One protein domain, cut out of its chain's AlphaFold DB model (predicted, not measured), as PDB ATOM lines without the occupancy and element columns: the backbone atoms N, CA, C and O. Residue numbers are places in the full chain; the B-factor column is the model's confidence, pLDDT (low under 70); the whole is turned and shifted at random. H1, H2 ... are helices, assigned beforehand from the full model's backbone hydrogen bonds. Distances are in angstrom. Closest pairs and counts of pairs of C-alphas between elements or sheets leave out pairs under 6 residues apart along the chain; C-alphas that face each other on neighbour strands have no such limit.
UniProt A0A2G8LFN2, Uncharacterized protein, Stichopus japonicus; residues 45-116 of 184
ATOM      1  N   ASP A  45     205.981 190.404 167.106       74.56
ATOM      2  CA  ASP A  45     205.205 189.238 167.501       74.56
ATOM      3  C   ASP A  45     206.084 188.261 168.305       74.56
ATOM      4  O   ASP A  45     207.063 187.699 167.797       74.56
ATOM      5  N   ALA A  46     205.726 188.057 169.575       70.75
ATOM      6  CA  ALA A  46     206.423 187.151 170.481       70.75
ATOM      7  C   ALA A  46     206.347 185.686 170.019       70.75
ATOM      8  O   ALA A  46     207.311 184.939 170.204       70.75
ATOM      9  N   ALA A  47     205.248 185.273 169.378       71.38
ATOM     10  CA  ALA A  47     205.100 183.920 168.852       71.38
ATOM     11  C   ALA A  47     206.051 183.694 167.672       71.38
ATOM     12  O   ALA A  47     206.779 182.698 167.636       71.38
ATOM     13  N   ARG A  48     206.125 184.663 166.753       71.62
ATOM     14  CA  ARG A  48     207.082 184.644 165.639       71.62
ATOM     15  C   ARG A  48     208.526 184.659 166.129       71.62
ATOM     16  O   ARG A  48     209.347 183.908 165.611       71.62
ATOM     17  N   SER A  49     208.827 185.460 167.154       70.81
ATOM     18  CA  SER A  49     210.161 185.491 167.752       70.81
ATOM     19  C   SER A  49     210.548 184.133 168.329       70.81
ATOM     20  O   SER A  49     211.637 183.669 168.026       70.81
ATOM     21  N   ARG A  50     209.673 183.476 169.105       77.19
ATOM     22  CA  ARG A  50     209.951 182.142 169.667       77.19
ATOM     23  C   ARG A  50     210.205 181.101 168.577       77.19
ATOM     24  O   ARG A  50     211.167 180.347 168.689       77.19
ATOM     25  N   ARG A  51     209.383 181.083 167.520       79.19
ATOM     26  CA  ARG A  51     209.561 180.171 166.376       79.19
ATOM     27  C   ARG A  51     210.910 180.376 165.691       79.19
ATOM     28  O   ARG A  51     211.593 179.402 165.403       79.19
ATOM     29  N   GLU A  52     211.324 181.625 165.494       76.19
ATOM     30  CA  GLU A  52     212.622 181.935 164.891       76.19
ATOM     31  C   GLU A  52     213.794 181.526 165.797       76.19
ATOM     32  O   GLU A  52     214.781 180.983 165.307       76.19
ATOM     33  N   THR A  53     213.690 181.706 167.118       76.06
ATOM     34  CA  THR A  53     214.728 181.234 168.048       76.06
ATOM     35  C   THR A  53     214.851 179.710 168.037       76.06
ATOM     36  O   THR A  53     215.964 179.191 168.068       76.06
ATOM     37  N   ILE A  54     213.723 178.994 167.973       75.56
ATOM     38  CA  ILE A  54     213.697 177.529 167.851       75.56
ATOM     39  C   ILE A  54     214.335 177.102 166.526       75.56
ATOM     40  O   ILE A  54     215.236 176.271 166.529       75.56
ATOM     41  N   ARG A  55     213.953 177.728 165.406       75.94
ATOM     42  CA  ARG A  55     214.531 177.449 164.084       75.94
ATOM     43  C   ARG A  55     216.049 177.626 164.080       75.94
ATOM     44  O   ARG A  55     216.761 176.757 163.590       75.94
ATOM     45  N   ARG A  56     216.546 178.727 164.654       69.56
ATOM     46  CA  ARG A  56     217.988 178.994 164.767       69.56
ATOM     47  C   ARG A  56     218.697 177.942 165.607       69.56
ATOM     48  O   ARG A  56     219.723 177.453 165.161       69.56
ATOM     49  N   ARG A  57     218.133 177.563 166.763       72.94
ATOM     50  CA  ARG A  57     218.680 176.488 167.607       72.94
ATOM     51  C   ARG A  57     218.786 175.171 166.848       72.94
ATOM     52  O   ARG A  57     219.859 174.576 166.847       72.94
ATOM     53  N   ASN A  58     217.720 174.772 166.162       69.88
ATOM     54  CA  ASN A  58     217.695 173.531 165.391       69.88
ATOM     55  C   ASN A  58     218.731 173.558 164.254       69.88
ATOM     56  O   ASN A  58     219.446 172.584 164.057       69.88
ATOM     57  N   LEU A  59     218.881 174.685 163.551       67.00
ATOM     58  CA  LEU A  59     219.908 174.830 162.513       67.00
ATOM     59  C   LEU A  59     221.329 174.750 163.070       67.00
ATOM     60  O   LEU A  59     222.168 174.066 162.492       67.00
ATOM     61  N   THR A  60     221.604 175.402 164.201       63.81
ATOM     62  CA  THR A  60     222.914 175.283 164.858       63.81
ATOM     63  C   THR A  60     223.191 173.867 165.351       63.81
ATOM     64  O   THR A  60     224.331 173.428 165.272       63.81
ATOM     65  N   GLN A  61     222.175 173.130 165.813       64.69
ATOM     66  CA  GLN A  61     222.333 171.722 166.185       64.69
ATOM     67  C   GLN A  61     222.729 170.872 164.973       64.69
ATOM     68  O   GLN A  61     223.677 170.104 165.069       64.69
ATOM     69  N   VAL A  62     222.064 171.062 163.827       62.41
ATOM     70  CA  VAL A  62     222.406 170.370 162.570       62.41
ATOM     71  C   VAL A  62     223.822 170.718 162.109       62.41
ATOM     72  O   VAL A  62     224.575 169.820 161.756       62.41
ATOM     73  N   TYR A  63     224.216 171.992 162.166       59.06
ATOM     74  CA  TYR A  63     225.563 172.419 161.780       59.06
ATOM     75  C   TYR A  63     226.658 171.795 162.656       59.06
ATOM     76  O   TYR A  63     227.652 171.302 162.131       59.06
ATOM     77  N   LEU A  64     226.458 171.749 163.978       61.88
ATOM     78  CA  LEU A  64     227.413 171.116 164.895       61.88
ATOM     79  C   LEU A  64     227.576 169.615 164.616       61.88
ATOM     80  O   LEU A  64     228.668 169.092 164.802       61.88
ATOM     81  N   LEU A  65     226.541 168.940 164.102       64.94
ATOM     82  CA  LEU A  65     226.640 167.526 163.719       64.94
ATOM     83  C   LEU A  65     227.478 167.265 162.478       64.94
ATOM     84  O   LEU A  65     228.053 166.189 162.364       64.94
ATOM     85  N   HIS A  66     227.564 168.231 161.574       60.47
ATOM     86  CA  HIS A  66     228.411 168.113 160.394       60.47
ATOM     87  C   HIS A  66     229.857 168.547 160.645       60.47
ATOM     88  O   HIS A  66     230.732 168.166 159.880       60.47
ATOM     89  N   ALA A  67     230.110 169.340 161.688       60.81
ATOM     90  CA  ALA A  67     231.431 169.899 161.970       60.81
ATOM     91  C   ALA A  67     232.348 168.970 162.787       60.81
ATOM     92  O   ALA A  67     233.529 169.273 162.940       60.81
ATOM     93  N   HIS A  68     231.818 167.876 163.341       71.38
ATOM     94  CA  HIS A  68     232.572 166.939 164.172       71.38
ATOM     95  C   HIS A  68     232.644 165.557 163.514       71.38
ATOM     96  O   HIS A  68     231.650 164.831 163.473       71.38
ATOM     97  N   ASP A  69     233.837 165.171 163.059       72.94
ATOM     98  CA  ASP A  69     234.097 163.882 162.396       72.94
ATOM     99  C   ASP A  69     233.736 162.673 163.279       72.94
ATOM    100  O   ASP A  69     233.214 161.660 162.804       72.94
ATOM    101  N   ASP A  70     233.908 162.809 164.596       75.44
ATOM    102  CA  ASP A  70     233.490 161.807 165.582       75.44
ATOM    103  C   ASP A  70     231.978 161.542 165.536       75.44
ATOM    104  O   ASP A  70     231.520 160.424 165.756       75.44
ATOM    105  N   TRP A  71     231.168 162.559 165.234       76.06
ATOM    106  CA  TRP A  71     229.713 162.411 165.184       76.06
ATOM    107  C   TRP A  71     229.262 161.806 163.861       76.06
ATOM    108  O   TRP A  71     228.332 160.998 163.839       76.06
ATOM    109  N   VAL A  72     229.945 162.142 162.766       77.25
ATOM    110  CA  VAL A  72     229.709 161.530 161.454       77.25
ATOM    111  C   VAL A  72     230.034 160.035 161.499       77.25
ATOM    112  O   VAL A  72     229.227 159.220 161.048       77.25
ATOM    113  N   SER A  73     231.164 159.662 162.106       82.00
ATOM    114  CA  SER A  73     231.560 158.259 162.268       82.00
ATOM    115  C   SER A  73     230.612 157.489 163.192       82.00
ATOM    116  O   SER A  73     230.143 156.418 162.814       82.00
ATOM    117  N   GLN A  74     230.228 158.046 164.345       80.69
ATOM    118  CA  GLN A  74     229.246 157.411 165.237       80.69
ATOM    119  C   GLN A  74     227.882 157.230 164.571       80.69
ATOM    120  O   GLN A  74     227.253 156.184 164.734       80.69
ATOM    121  N   LYS A  75     227.430 158.212 163.785       81.69
ATOM    122  CA  LYS A  75     226.193 158.090 163.014       81.69
ATOM    123  C   LYS A  75     226.291 156.957 161.995       81.69
ATOM    124  O   LYS A  75     225.350 156.178 161.870       81.69
ATOM    125  N   ALA A  76     227.405 156.863 161.270       82.94
ATOM    126  CA  ALA A  76     227.622 155.798 160.298       82.94
ATOM    127  C   ALA A  76     227.580 154.416 160.968       82.94
ATOM    128  O   ALA A  76     226.855 153.540 160.500       82.94
ATOM    129  N   THR A  77     228.260 154.251 162.105       85.25
ATOM    130  CA  THR A  77     228.227 153.008 162.889       85.25
ATOM    131  C   THR A  77     226.813 152.667 163.348       85.25
ATOM    132  O   THR A  77     226.355 151.548 163.145       85.25
ATOM    133  N   TRP A  78     226.073 153.645 163.871       82.94
ATOM    134  CA  TRP A  78     224.697 153.438 164.321       82.94
ATOM    135  C   TRP A  78     223.762 153.017 163.179       82.94
ATOM    136  O   TRP A  78     222.929 152.128 163.345       82.94
ATOM    137  N   VAL A  79     223.909 153.620 161.992       85.62
ATOM    138  CA  VAL A  79     223.132 153.251 160.796       85.62
ATOM    139  C   VAL A  79     223.432 151.814 160.366       85.62
ATOM    140  O   VAL A  79     222.506 151.097 159.984       85.62
ATOM    141  N   VAL A  80     224.692 151.379 160.460       85.62
ATOM    142  CA  VAL A  80     225.089 149.988 160.185       85.62
ATOM    143  C   VAL A  80     224.482 149.032 161.214       85.62
ATOM    144  O   VAL A  80     223.911 148.016 160.829       85.62
ATOM    145  N   GLU A  81     224.544 149.364 162.505       83.88
ATOM    146  CA  GLU A  81     224.024 148.521 163.590       83.88
ATOM    147  C   GLU A  81     222.498 148.373 163.558       83.88
ATOM    148  O   GLU A  81     221.966 147.290 163.796       83.88
ATOM    149  N   GLN A  82     221.778 149.455 163.261       82.56
ATOM    150  CA  GLN A  82     220.312 149.476 163.278       82.56
ATOM    151  C   GLN A  82     219.690 149.153 161.915       82.56
ATOM    152  O   GLN A  82     218.474 148.976 161.816       82.56
ATOM    153  N   GLY A  83     220.502 149.114 160.854       83.94
ATOM    154  CA  GLY A  83     220.069 148.837 159.484       83.94
ATOM    155  C   GLY A  83     219.066 149.850 158.927       83.94
ATOM    156  O   GLY A  83     218.357 149.547 157.968       83.94
ATOM    157  N   LYS A  84     218.950 151.038 159.537       85.88
ATOM    158  CA  LYS A  84     217.987 152.075 159.145       85.88
ATOM    159  C   LYS A  84     218.697 153.407 158.921       85.88
ATOM    160  O   LYS A  84     219.383 153.880 159.829       85.88
ATOM    161  N   PRO A  85     218.511 154.045 157.751       80.06
ATOM    162  CA  PRO A  85     219.023 155.385 157.533       80.06
ATOM    163  C   PRO A  85     218.300 156.354 158.469       80.06
ATOM    164  O   PRO A  85     217.075 156.337 158.580       80.06
ATOM    165  N   MET A  86     219.074 157.192 159.151       82.19
ATOM    166  CA  MET A  86     218.574 158.164 160.117       82.19
ATOM    167  C   MET A  86     218.925 159.581 159.662       82.19
ATOM    168  O   MET A  86     220.034 159.844 159.178       82.19
ATOM    169  N   SER A  87     217.998 160.523 159.829       84.00
ATOM    170  CA  SER A  87     218.266 161.941 159.576       84.00
ATOM    171  C   SER A  87     219.174 162.536 160.659       84.00
ATOM    172  O   SER A  87     219.237 162.053 161.789       84.00
ATOM    173  N   ASN A  88     219.885 163.625 160.354       79.06
ATOM    174  CA  ASN A  88     220.752 164.266 161.355       79.06
ATOM    175  C   ASN A  88     219.965 164.802 162.553       79.06
ATOM    176  O   ASN A  88     220.450 164.741 163.675       79.06
ATOM    177  N   ALA A  89     218.738 165.277 162.332       76.75
ATOM    178  CA  ALA A  89     217.871 165.741 163.411       76.75
ATOM    179  C   ALA A  89     217.466 164.598 164.360       76.75
ATOM    180  O   ALA A  89     217.423 164.786 165.575       76.75
ATOM    181  N   GLU A  90     217.193 163.408 163.829       81.38
ATOM    182  CA  GLU A  90     216.894 162.222 164.637       81.38
ATOM    183  C   GLU A  90     218.126 161.741 165.404       81.38
ATOM    184  O   GLU A  90     218.021 161.466 166.598       81.38
ATOM    185  N   PHE A  91     219.297 161.733 164.762       84.00
ATOM    186  CA  PHE A  91     220.547 161.357 165.421       84.00
ATOM    187  C   PHE A  91     220.911 162.332 166.552       84.00
ATOM    188  O   PHE A  91     221.268 161.908 167.648       84.00
ATOM    189  N   ALA A  92     220.702 163.635 166.344       80.44
ATOM    190  CA  ALA A  92     220.846 164.650 167.388       80.44
ATOM    191  C   ALA A  92     219.966 164.349 168.610       80.44
ATOM    192  O   ALA A  92     220.418 164.413 169.752       80.44
ATOM    193  N   ASN A  93     218.696 164.016 168.368       80.62
ATOM    194  CA  ASN A  93     217.750 163.689 169.429       80.62
ATOM    195  C   ASN A  93     218.124 162.385 170.139       80.62
ATOM    196  O   ASN A  93     217.981 162.306 171.360       80.62
ATOM    197  N   HIS A  94     218.632 161.390 169.409       82.69
ATOM    198  CA  HIS A  94     219.155 160.163 170.001       82.69
ATOM    199  C   HIS A  94     220.303 160.465 170.968       82.69
ATOM    200  O   HIS A  94     220.219 160.074 172.129       82.69
ATOM    201  N   LEU A  95     221.303 161.244 170.542       79.88
ATOM    202  CA  LEU A  95     222.431 161.643 171.391       79.88
ATOM    203  C   LEU A  95     221.981 162.418 172.634       79.88
ATOM    204  O   LEU A  95     222.453 162.154 173.738       79.88
ATOM    205  N   LEU A  96     221.036 163.350 172.482       80.06
ATOM    206  CA  LEU A  96     220.481 164.094 173.616       80.06
ATOM    207  C   LEU A  96     219.743 163.178 174.599       80.06
ATOM    208  O   LEU A  96     219.841 163.372 175.811       80.06
ATOM    209  N   THR A  97     219.018 162.183 174.089       81.06
ATOM    210  CA  THR A  97     218.273 161.222 174.911       81.06
ATOM    211  C   THR A  97     219.216 160.262 175.630       81.06
ATOM    212  O   THR A  97     219.056 160.035 176.828       81.06
ATOM    213  N   ASP A  98     220.227 159.746 174.933       80.06
ATOM    214  CA  ASP A  98     221.258 158.878 175.502       80.06
ATOM    215  C   ASP A  98     222.064 159.620 176.576       80.06
ATOM    216  O   ASP A  98     222.210 159.138 177.698       80.06
ATOM    217  N   HIS A  99     222.472 160.862 176.308       77.62
ATOM    218  CA  HIS A  99     223.111 161.709 177.311       77.62
ATOM    219  C   HIS A  99     222.198 161.963 178.520       77.62
ATOM    220  O   HIS A  99     222.633 161.833 179.662       77.62
ATOM    221  N   ALA A 100     220.920 162.297 178.307       74.19
ATOM    222  CA  ALA A 100     219.969 162.495 179.401       74.19
ATOM    223  C   ALA A 100     219.778 161.226 180.250       74.19
ATOM    224  O   ALA A 100     219.664 161.314 181.472       74.19
ATOM    225  N   HIS A 101     219.785 160.050 179.620       78.38
ATOM    226  CA  HIS A 101     219.727 158.764 180.304       78.38
ATOM    227  C   HIS A 101     220.996 158.506 181.131       78.38
ATOM    228  O   HIS A 101     220.895 158.184 182.319       78.38
ATOM    229  N   ARG A 102     222.178 158.721 180.541       73.38
ATOM    230  CA  ARG A 102     223.483 158.523 181.192       73.38
ATOM    231  C   ARG A 102     223.732 159.492 182.343       73.38
ATOM    232  O   ARG A 102     224.290 159.106 183.362       73.38
ATOM    233  N   CYS A 103     223.269 160.730 182.217       74.81
ATOM    234  CA  CYS A 103     223.329 161.721 183.290       74.81
ATOM    235  C   CYS A 103     222.201 161.567 184.316       74.81
ATOM    236  O   CYS A 103     222.139 162.344 185.273       74.81
ATOM    237  N   SER A 104     221.294 160.599 184.146       75.19
ATOM    238  CA  SER A 104     220.282 160.347 185.163       75.19
ATOM    239  C   SER A 104     220.945 159.786 186.431       75.19
ATOM    240  O   SER A 104     221.825 158.923 186.342       75.19
ATOM    241  N   PRO A 105     220.506 160.208 187.631       67.56
ATOM    242  CA  PRO A 105     221.077 159.722 188.887       67.56
ATOM    243  C   PRO A 105     221.003 158.198 189.025       67.56
ATOM    244  O   PRO A 105     221.892 157.591 189.609       67.56
ATOM    245  N   ARG A 106     219.958 157.582 188.451       70.00
ATOM    246  CA  ARG A 106     219.736 156.129 188.470       70.00
ATOM    247  C   ARG A 106     220.767 155.368 187.641       70.00
ATOM    248  O   ARG A 106     221.207 154.300 188.055       70.00
ATOM    249  N   TYR A 107     221.150 155.909 186.485       62.91
ATOM    250  CA  TYR A 107     222.191 155.306 185.658       62.91
ATOM    251  C   TYR A 107     223.563 155.452 186.322       62.91
ATOM    252  O   TYR A 107     224.287 154.470 186.445       62.91
ATOM    253  N   MET A 108     223.878 156.641 186.843       61.69
ATOM    254  CA  MET A 108     225.135 156.888 187.558       61.69
ATOM    255  C   MET A 108     225.294 155.980 188.785       61.69
ATOM    256  O   MET A 108     226.363 155.407 188.977       61.69
ATOM    257  N   SER A 109     224.229 155.775 189.572       63.09
ATOM    258  CA  SER A 109     224.259 154.822 190.688       63.09
ATOM    259  C   SER A 109     224.416 153.376 190.218       63.09
ATOM    260  O   SER A 109     225.176 152.634 190.823       63.09
ATOM    261  N   SER A 110     223.746 152.981 189.125       62.28
ATOM    262  CA  SER A 110     223.840 151.621 188.571       62.28
ATOM    263  C   SER A 110     225.254 151.285 188.099       62.28
ATOM    264  O   SER A 110     225.742 150.193 188.378       62.28
ATOM    265  N   VAL A 111     225.917 152.210 187.399       62.75
ATOM    266  CA  VAL A 111     227.303 152.025 186.944       62.75
ATOM    267  C   VAL A 111     228.245 151.926 188.141       62.75
ATOM    268  O   VAL A 111     229.094 151.040 188.166       62.75
ATOM    269  N   HIS A 112     228.055 152.765 189.165       59.50
ATOM    270  CA  HIS A 112     228.875 152.717 190.377       59.50
ATOM    271  C   HIS A 112     228.750 151.370 191.103       59.50
ATOM    272  O   HIS A 112     229.758 150.759 191.449       59.50
ATOM    273  N   THR A 113     227.526 150.843 191.226       58.59
ATOM    274  CA  THR A 113     227.296 149.527 191.837       58.59
ATOM    275  C   THR A 113     227.808 148.354 190.996       58.59
ATOM    276  O   THR A 113     228.136 147.320 191.564       58.59
ATOM    277  N   GLN A 114     227.909 148.497 189.666       57.47
ATOM    278  CA  GLN A 114     228.499 147.467 188.797       57.47
ATOM    279  C   GLN A 114     230.022 147.400 188.944       57.47
ATOM    280  O   GLN A 114     230.582 146.310 189.013       57.47
ATOM    281  N   THR A 115     230.694 148.549 189.058       57.12
ATOM    282  CA  THR A 115     232.141 148.586 189.320       57.12
ATOM    283  C   THR A 115     232.525 148.043 190.696       57.12
ATOM    284  O   THR A 115     233.639 147.563 190.857       57.12
ATOM    285  N   GLU A 116     231.623 148.084 191.681       52.72
ATOM    286  CA  GLU A 116     231.888 147.551 193.026       52.72
ATOM    287  C   GLU A 116     231.667 146.031 193.130       52.72
ATOM    288  O   GLU A 116     232.319 145.372 193.940       52.72
TER     289      GLU A 116
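Overview. This is residues 45 to 116 of the 184 residues of an uncharacterized protein of Stichopus japonicus (UniProt A0A2G8LFN2). The longest helix, H1, and the helix H3 meet near their ends as a wide L, with the shorter helix H2 set at the corner and about perpendicular to both; H4 follows at the far end of H3 and turns away from it, making a second, looser corner. The free part of H1, residues 46 to 57, sticks out as a long arm, and the two ends of the printed part lie far from each other. The printed part has 72 residues with four named helices, in the order H1, H2, H3, H4, and no named strand; its class is all helix. It is only just loose, close to extended, with a radius of gyration of the C-alphas of 16.4 A, and its elongated outline spans 55 by 30 by 20 A.

Arrangement. Begin with H1, residues 46 to 67, and look at its residues 61 to 65, which alone touch H3, residues 88 to 102, at residues 88 to 92. The closest C-alphas there are those of Val 62 and Asn 88, 6.4 A apart, and the lines of the two helices are about perpendicular at 88 degrees. Look next at H2, residues 69 to 82: it only just touches H1, with 3 pairs of C-alphas within 8 A, and only at the corner by their link. The closest C-alphas of H1 and H2 are those of Leu 65 and Trp 71, at 6.1 A, and the two lines are about perpendicular at 89 degrees. H2 and H3 are close but not clearly touching, with the C-alphas of Lys 75 and Phe 91 closest at 7.0 A; their lines too are about perpendicular, at 89 degrees. H4, residues 105 to 116, is close to H3 but not clearly touching; the closest C-alphas are those of Arg 102 and Met 108, 6.8 A apart. H3 and H4 run the same way at a steep tilt of 62 degrees. H4 is apart from H1 and from H2. In H1, H2, H3 and H4 every O i to N i+4 pair is within hydrogen-bond range.

Along the chain. Find C-alpha 46 at (206.423, 187.151, 170.481); from there H1 runs 31.6 A to C-alpha 67 at (231.431, 169.899, 161.970). H2, residues 69 to 82, is 20.0 A long, and H3, residues 88 to 102, is 20.8 A long. H4, residues 105 to 116, ends at C-alpha 116, (231.888, 147.551, 193.026).

Size, cuts and confidence. Compare the C-alphas of Asp 45 and Glu 116: they are the two farthest apart, at 55.7 A. The printed part has no cut, and the links H1 to H2, H2 to H3 and H3 to H4 are tight. Residues 45 to 57, 96 to 101 and 103 to 110 stand free. The mean pLDDT of the printed part of this model is 73.5; look for values under 70 at residue 56, residues 58 to 67, residue 105 and residues 107 to 116.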